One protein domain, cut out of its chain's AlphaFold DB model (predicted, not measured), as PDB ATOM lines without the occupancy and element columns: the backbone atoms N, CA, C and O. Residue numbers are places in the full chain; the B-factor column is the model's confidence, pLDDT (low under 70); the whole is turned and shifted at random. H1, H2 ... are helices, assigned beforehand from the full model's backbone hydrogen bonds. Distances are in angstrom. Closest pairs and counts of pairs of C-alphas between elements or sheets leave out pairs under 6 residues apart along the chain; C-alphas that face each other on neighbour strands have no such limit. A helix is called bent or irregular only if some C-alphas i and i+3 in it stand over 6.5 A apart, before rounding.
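Overview. This is residues 2 to 57 of the 57 residues of a protein of Streptococcus oralis (UniProt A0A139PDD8). What does one see first? Short H1 and sharply kinked H2 pack on each other and on the earlier part of long H3 in a compact body, from which residues 48 to 57 stick out as an arm. What are the parts and the outline? The 56 printed residues, with three named helices in the order H1, H2, H3 and no named strand, are all helix in class. The whole is only just loose, close to compact, with a radius of gyration of the C-alphas of 12.3 A, and elongated, spanning 39 by 25 by 17 A.

Arrangement. What does H1, residues 2 to 8, touch? It touches H2, residues 15 to 31, at a steep tilt of 54 degrees, the same way; the closest C-alphas, of Met 8 and Ala 27, are 5.8 A apart. It touches residues 40 to 47 alone of H3, residues 33 to 55, at a shallow tilt of 24 degrees, opposite ways; the closest C-alphas, of Ala 2 and Trp 43, are 5.3 A apart. How do H2 and H3 meet? They form a helical hairpin at a steep tilt of 39 degrees, residues 26 to 30 touching 35 to 39, with the closest C-alphas, of Val 29 and Ile 36, 6.2 A apart. Are the backbones in range? Every O i to N i+4 pair of H1 is within hydrogen-bond range, against 15 of 19 in H3 and 0 of 13 in H2, which has 11 of 14 O i to N i+3 pairs within range.

Along the chain. Where do the helices run? H1 begins at C-alpha 2 (-32.922, 44.053, -34.360); H2 measures 19.7 A, and H3 measures 32.5 A, ending at C-alpha 55 (-39.254, 30.215, -44.451). Are they irregular? H2 and H3 are: C-alphas 19 and 22 are 9.1 A apart, with a kink of 121 degrees near residue 22, and C-alphas 39 and 42 are 7.4 A apart, with a kink of 43 degrees near residue 42.

Size, cuts and confidence. How large is it? The two C-alphas farthest apart, of Lys 31 and Lys 57, are 40.1 A apart. Are there cuts or long links? The printed part has no cut; the link H1 to H2 is short and H2 to H3 is tight. Where is confidence low? Residues 56 to 57 are under 70 in pLDDT.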
ATOM      1  N   ALA A   2     -32.377  43.006 -33.473       90.19
ATOM      2  CA  ALA A   2     -32.922  44.053 -34.360       90.19
ATOM      3  C   ALA A   2     -34.115  44.830 -33.762       90.19
ATOM      4  O   ALA A   2     -34.175  46.051 -33.874       90.19
ATOM      5  N   GLN A   3     -35.025  44.139 -33.063       91.56
ATOM      6  CA  GLN A   3     -36.150  44.778 -32.372       91.56
ATOM      7  C   GLN A   3     -35.698  45.709 -31.233       91.56
ATOM      8  O   GLN A   3     -36.144  46.847 -31.173       91.56
ATOM      9  N   ILE A   4     -34.770  45.251 -30.385       94.31
ATOM     10  CA  ILE A   4     -34.238  46.026 -29.249       94.31
ATOM     11  C   ILE A   4     -33.536  47.290 -29.764       94.31
ATOM     12  O   ILE A   4     -33.774  48.382 -29.257       94.31
ATOM     13  N   PHE A   5     -32.725  47.162 -30.821       95.12
ATOM     14  CA  PHE A   5     -32.075  48.308 -31.459       95.12
ATOM     15  C   PHE A   5     -33.096  49.303 -32.026       95.12
ATOM     16  O   PHE A   5     -32.965  50.506 -31.816       95.12
ATOM     17  N   SER A   6     -34.131  48.808 -32.713       94.12
ATOM     18  CA  SER A   6     -35.203  49.638 -33.273       94.12
ATOM     19  C   SER A   6     -35.949  50.426 -32.192       94.12
ATOM     20  O   SER A   6     -36.251  51.602 -32.378       94.12
ATOM     21  N   GLU A   7     -36.227  49.801 -31.051       94.88
ATOM     22  CA  GLU A   7     -36.888  50.439 -29.910       94.88
ATOM     23  C   GLU A   7     -35.990  51.492 -29.247       94.88
ATOM     24  O   GLU A   7     -36.452  52.599 -28.965       94.88
ATOM     25  N   MET A   8     -34.698  51.193 -29.098       96.25
ATOM     26  CA  MET A   8     -33.701  52.116 -28.556       96.25
ATOM     27  C   MET A   8     -33.565  53.391 -29.401       96.25
ATOM     28  O   MET A   8     -33.636  54.495 -28.867       96.25
ATOM     29  N   VAL A   9     -33.435  53.282 -30.731       95.44
ATOM     30  CA  VAL A   9     -33.329  54.470 -31.610       95.44
ATOM     31  C   VAL A   9     -34.645  55.243 -31.755       95.44
ATOM     32  O   VAL A   9     -34.654  56.329 -32.328       95.44
ATOM     33  N   GLN A  10     -35.752  54.705 -31.235       94.56
ATOM     34  CA  GLN A  10     -37.034  55.401 -31.077       94.56
ATOM     35  C   GLN A  10     -37.194  56.033 -29.682       94.56
ATOM     36  O   GLN A  10     -38.239  56.613 -29.396       94.56
ATOM     37  N   GLY A  11     -36.170  55.948 -28.826       94.44
ATOM     38  CA  GLY A  11     -36.146  56.571 -27.503       94.44
ATOM     39  C   GLY A  11     -36.795  55.746 -26.395       94.44
ATOM     40  O   GLY A  11     -37.070  56.292 -25.331       94.44
ATOM     41  N   LYS A  12     -37.062  54.454 -26.620       95.19
ATOM     42  CA  LYS A  12     -37.507  53.553 -25.548       95.19
ATOM     43  C   LYS A  12     -36.293  53.080 -24.761       95.19
ATOM     44  O   LYS A  12     -35.289  52.727 -25.371       95.19
ATOM     45  N   GLU A  13     -36.393  53.032 -23.442       92.62
ATOM     46  CA  GLU A  13     -35.358  52.480 -22.562       92.62
ATOM     47  C   GLU A  13     -35.677  51.019 -22.228       92.62
ATOM     48  O   GLU A  13     -36.831  50.668 -21.980       92.62
ATOM     49  N   ASP A  14     -34.664  50.155 -22.252       92.75
ATOM     50  CA  ASP A  14     -34.803  48.728 -21.959       92.75
ATOM     51  C   ASP A  14     -33.473  48.171 -21.437       92.75
ATOM     52  O   ASP A  14     -32.422  48.417 -22.026       92.75
ATOM     53  N   VAL A  15     -33.511  47.372 -20.367       90.94
ATOM     54  CA  VAL A  15     -32.319  46.737 -19.769       90.94
ATOM     55  C   VAL A  15     -31.550  45.854 -20.758       90.94
ATOM     56  O   VAL A  15     -30.343  45.673 -20.647       90.94
ATOM     57  N   ARG A  16     -32.229  45.326 -21.780       91.88
ATOM     58  CA  ARG A  16     -31.640  44.483 -22.826       91.88
ATOM     59  C   ARG A  16     -30.775  45.275 -23.810       91.88
ATOM     60  O   ARG A  16     -30.124  44.662 -24.654       91.88
ATOM     61  N   GLN A  17     -30.758  46.608 -23.736       91.62
ATOM     62  CA  GLN A  17     -29.925  47.456 -24.596       91.62
ATOM     63  C   GLN A  17     -28.433  47.267 -24.343       91.62
ATOM     64  O   GLN A  17     -27.652  47.412 -25.278       91.62
ATOM     65  N   GLU A  18     -28.032  46.860 -23.138       89.62
ATOM     66  CA  GLU A  18     -26.633  46.529 -22.830       89.62
ATOM     67  C   GLU A  18     -26.096  45.407 -23.734       89.62
ATOM     68  O   GLU A  18     -24.929  45.408 -24.122       89.62
ATOM     69  N   ALA A  19     -26.968  44.491 -24.169       93.38
ATOM     70  CA  ALA A  19     -26.605  43.411 -25.082       93.38
ATOM     71  C   ALA A  19     -26.322  43.892 -26.520       93.38
ATOM     72  O   ALA A  19     -25.815  43.120 -27.332       93.38
ATOM     73  N   LEU A  20     -26.645  45.146 -26.862       92.38
ATOM     74  CA  LEU A  20     -26.370  45.720 -28.184       92.38
ATOM     75  C   LEU A  20     -24.887  46.077 -28.387       92.38
ATOM     76  O   LEU A  20     -24.490  46.330 -29.527       92.38
ATOM     77  N   GLY A  21     -24.076  46.096 -27.324       93.56
ATOM     78  CA  GLY A  21     -22.656  46.451 -27.400       93.56
ATOM     79  C   GLY A  21     -22.453  47.832 -28.029       93.56
ATOM     80  O   GLY A  21     -23.162  48.780 -27.695       93.56
ATOM     81  N   ASP A  22     -21.544  47.938 -28.999       94.12
ATOM     82  CA  ASP A  22     -21.228  49.208 -29.672       94.12
ATOM     83  C   ASP A  22     -22.432  49.848 -30.379       94.12
ATOM     84  O   ASP A  22     -22.482  51.063 -30.570       94.12
ATOM     85  N   ALA A  23     -23.452  49.065 -30.740       93.56
ATOM     86  CA  ALA A  23     -24.653  49.628 -31.339       93.56
ATOM     87  C   ALA A  23     -25.426  50.528 -30.353       93.56
ATOM     88  O   ALA A  23     -26.127  51.437 -30.802       93.56
ATOM     89  N   ALA A  24     -25.245  50.359 -29.035       93.12
ATOM     90  CA  ALA A  24     -25.839  51.221 -28.012       93.12
ATOM     91  C   ALA A  24     -25.362  52.683 -28.102       93.12
ATOM     92  O   ALA A  24     -26.114  53.594 -27.749       93.12
ATOM     93  N   PHE A  25     -24.178  52.954 -28.675       92.88
ATOM     94  CA  PHE A  25     -23.716  54.328 -28.932       92.88
ATOM     95  C   PHE A  25     -24.663  55.115 -29.853       92.88
ATOM     96  O   PHE A  25     -24.690  56.346 -29.816       92.88
ATOM     97  N   LEU A  26     -25.480  54.425 -30.656       94.94
ATOM     98  CA  LEU A  26     -26.469  55.051 -31.532       94.94
ATOM     99  C   LEU A  26     -27.783  55.415 -30.821       94.94
ATOM    100  O   LEU A  26     -28.668  55.964 -31.474       94.94
ATOM    101  N   ALA A  27     -27.928  55.205 -29.506       94.06
ATOM    102  CA  ALA A  27     -29.128  55.605 -28.755       94.06
ATOM    103  C   ALA A  27     -29.473  57.101 -28.925       94.06
ATOM    104  O   ALA A  27     -30.640  57.482 -29.016       94.06
ATOM    105  N   GLY A  28     -28.457  57.962 -29.077       94.00
ATOM    106  CA  GLY A  28     -28.639  59.397 -29.323       94.00
ATOM    107  C   GLY A  28     -29.362  59.742 -30.634       94.00
ATOM    108  O   GLY A  28     -29.880  60.853 -30.764       94.00
ATOM    109  N   VAL A  29     -29.458  58.802 -31.584       95.75
ATOM    110  CA  VAL A  29     -30.214  58.963 -32.841       95.75
ATOM    111  C   VAL A  29     -31.699  59.224 -32.583       95.75
ATOM    112  O   VAL A  29     -32.329  59.899 -33.396       95.75
ATOM    113  N   ALA A  30     -32.237  58.811 -31.430       95.81
ATOM    114  CA  ALA A  30     -33.612  59.114 -31.027       95.81
ATOM    115  C   ALA A  30     -33.932  60.622 -31.023       95.81
ATOM    116  O   ALA A  30     -35.072  61.016 -31.256       95.81
ATOM    117  N   LYS A  31     -32.922  61.486 -30.836       96.31
ATOM    118  CA  LYS A  31     -33.068  62.953 -30.893       96.31
ATOM    119  C   LYS A  31     -33.159  63.508 -32.322       96.31
ATOM    120  O   LYS A  31     -33.468  64.682 -32.497       96.31
ATOM    121  N   PHE A  32     -32.892  62.689 -33.340       95.75
ATOM    122  CA  PHE A  32     -32.819  63.087 -34.746       95.75
ATOM    123  C   PHE A  32     -33.689  62.164 -35.616       95.75
ATOM    124  O   PHE A  32     -33.162  61.252 -36.261       95.75
ATOM    125  N   PRO A  33     -35.014  62.401 -35.706       93.50
ATOM    126  CA  PRO A  33     -35.938  61.525 -36.433       93.50
ATOM    127  C   PRO A  33     -35.529  61.240 -37.885       93.50
ATOM    128  O   PRO A  33     -35.723  60.136 -38.392       93.50
ATOM    129  N   GLN A  34     -34.883  62.203 -38.550       96.19
ATOM    130  CA  GLN A  34     -34.401  62.053 -39.928       96.19
ATOM    131  C   GLN A  34     -33.267  61.016 -40.060       96.19
ATOM    132  O   GLN A  34     -33.005  60.527 -41.156       96.19
ATOM    133  N   ARG A  35     -32.595  60.658 -38.959       96.38
ATOM    134  CA  ARG A  35     -31.465  59.716 -38.916       96.38
ATOM    135  C   ARG A  35     -31.863  58.300 -38.500       96.38
ATOM    136  O   ARG A  35     -31.084  57.375 -38.732       96.38
ATOM    137  N   ILE A  36     -33.079  58.105 -37.984       95.19
ATOM    138  CA  ILE A  36     -33.594  56.789 -37.567       95.19
ATOM    139  C   ILE A  36     -33.542  55.795 -38.734       95.19
ATOM    140  O   ILE A  36     -33.004  54.695 -38.591       95.19
ATOM    141  N   LYS A  37     -34.008  56.194 -39.924       93.25
ATOM    142  CA  LYS A  37     -33.996  55.328 -41.118       93.25
ATOM    143  C   LYS A  37     -32.584  54.889 -41.513       93.25
ATOM    144  O   LYS A  37     -32.369  53.719 -41.804       93.25
ATOM    145  N   CYS A  38     -31.613  55.803 -41.477       95.81
ATOM    146  CA  CYS A  38     -30.219  55.481 -41.791       95.81
ATOM    147  C   CYS A  38     -29.627  54.493 -40.779       95.81
ATOM    148  O   CYS A  38     -28.954  53.549 -41.173       95.81
ATOM    149  N   SER A  39     -29.903  54.689 -39.486       95.25
ATOM    150  CA  SER A  39     -29.379  53.821 -38.422       95.25
ATOM    151  C   SER A  39     -29.988  52.415 -38.418       95.25
ATOM    152  O   SER A  39     -29.327  51.459 -38.026       95.25
ATOM    153  N   THR A  40     -31.233  52.266 -38.882       95.50
ATOM    154  CA  THR A  40     -31.969  50.989 -38.865       95.50
ATOM    155  C   THR A  40     -31.820  50.175 -40.151       95.50
ATOM    156  O   THR A  40     -32.226  49.016 -40.172       95.50
ATOM    157  N   LEU A  41     -31.207  50.721 -41.209       95.50
ATOM    158  CA  LEU A  41     -31.110  50.071 -42.521       95.50
ATOM    159  C   LEU A  41     -30.485  48.667 -42.459       95.50
ATOM    160  O   LEU A  41     -31.090  47.707 -42.931       95.50
ATOM    161  N   ALA A  42     -29.306  48.539 -41.846       93.88
ATOM    162  CA  ALA A  42     -28.610  47.256 -41.736       93.88
ATOM    163  C   ALA A  42     -29.398  46.244 -40.884       93.88
ATOM    164  O   ALA A  42     -29.497  45.072 -41.235       93.88
ATOM    165  N   TRP A  43     -30.033  46.704 -39.803       93.75
ATOM    166  CA  TRP A  43     -30.852  45.858 -38.931       93.75
ATOM    167  C   TRP A  43     -32.127  45.360 -39.611       93.75
ATOM    168  O   TRP A  43     -32.525  44.217 -39.393       93.75
ATOM    169  N   ASN A  44     -32.739  46.184 -40.466       93.50
ATOM    170  CA  ASN A  44     -33.880  45.783 -41.286       93.50
ATOM    171  C   ASN A  44     -33.478  44.709 -42.306       93.50
ATOM    172  O   ASN A  44     -34.225  43.753 -42.503       93.50
ATOM    173  N   ALA A  45     -32.291  44.830 -42.910       94.62
ATOM    174  CA  ALA A  45     -31.760  43.813 -43.816       94.62
ATOM    175  C   ALA A  45     -31.508  42.480 -43.091       94.62
ATOM    176  O   ALA A  45     -31.961  41.439 -43.557       94.62
ATOM    177  N   VAL A  46     -30.866  42.510 -41.917       92.50
ATOM    178  CA  VAL A  46     -30.636  41.305 -41.097       92.50
ATOM    179  C   VAL A  46     -31.953  40.659 -40.670       92.50
ATOM    180  O   VAL A  46     -32.090  39.443 -40.753       92.50
ATOM    181  N   LYS A  47     -32.937  41.458 -40.236       91.62
ATOM    182  CA  LYS A  47     -34.267  40.955 -39.872       91.62
ATOM    183  C   LYS A  47     -34.902  40.199 -41.038       91.62
ATOM    184  O   LYS A  47     -35.328  39.065 -40.854       91.62
ATOM    185  N   ARG A  48     -34.898  40.804 -42.227       92.50
ATOM    186  CA  ARG A  48     -35.453  40.195 -43.436       92.50
ATOM    187  C   ARG A  48     -34.724  38.907 -43.825       92.50
ATOM    188  O   ARG A  48     -35.374  37.918 -44.114       92.50
ATOM    189  N   MET A  49     -33.393  38.897 -43.768       93.06
ATOM    190  CA  MET A  49     -32.587  37.705 -44.058       93.06
ATOM    191  C   MET A  49     -32.939  36.531 -43.134       93.06
ATOM    192  O   MET A  49     -33.036  35.397 -43.590       93.06
ATOM    193  N   ILE A  50     -33.139  36.791 -41.837       92.12
ATOM    194  CA  ILE A  50     -33.538  35.758 -40.870       92.12
ATOM    195  C   ILE A  50     -34.960  35.263 -41.163       92.12
ATOM    196  O   ILE A  50     -35.193  34.060 -41.146       92.12
ATOM    197  N   GLU A  51     -35.897  36.172 -41.448       91.50
ATOM    198  CA  GLU A  51     -37.278  35.819 -41.809       91.50
ATOM    199  C   GLU A  51     -37.335  34.949 -43.073       91.50
ATOM    200  O   GLU A  51     -38.067  33.965 -43.094       91.50
ATOM    201  N   GLU A  52     -36.537  35.270 -44.093       93.25
ATOM    202  CA  GLU A  52     -36.417  34.473 -45.322       93.25
ATOM    203  C   GLU A  52     -35.765  33.106 -45.042       93.25
ATOM    204  O   GLU A  52     -36.266  32.082 -45.498       93.25
ATOM    205  N   SER A  53     -34.716  33.059 -44.210       91.31
ATOM    206  CA  SER A  53     -34.026  31.804 -43.854       91.31
ATOM    207  C   SER A  53     -34.912  30.823 -43.076       91.31
ATOM    208  O   SER A  53     -34.751  29.611 -43.193       91.31
ATOM    209  N   GLU A  54     -35.832  31.325 -42.252       87.75
ATOM    210  CA  GLU A  54     -36.770  30.489 -41.491       87.75
ATOM    211  C   GLU A  54     -37.962  30.012 -42.339       87.75
ATOM    212  O   GLU A  54     -38.624  29.052 -41.955       87.75
ATOM    213  N   GLN A  55     -38.226  30.642 -43.491       76.75
ATOM    214  CA  GLN A  55     -39.254  30.215 -44.451       76.75
ATOM    215  C   GLN A  55     -38.772  29.119 -45.419       76.75
ATOM    216  O   GLN A  55     -39.603  28.463 -46.042       76.75
ATOM    217  N   GLU A  56     -37.460  28.903 -45.546       64.25
ATOM    218  CA  GLU A  56     -36.856  27.833 -46.362       64.25
ATOM    219  C   GLU A  56     -36.635  26.508 -45.596       64.25
ATOM    220  O   GLU A  56     -35.992  25.593 -46.118       64.25
ATOM    221  N   LYS A  57     -37.175  26.374 -44.377       50.75
ATOM    222  CA  LYS A  57     -37.256  25.107 -43.622       50.75
ATOM    223  C   LYS A  57     -38.643  24.484 -43.720       50.75
ATOM    224  O   LYS A  57     -38.694  23.238 -43.801       50.75
TER     225      LYS A  57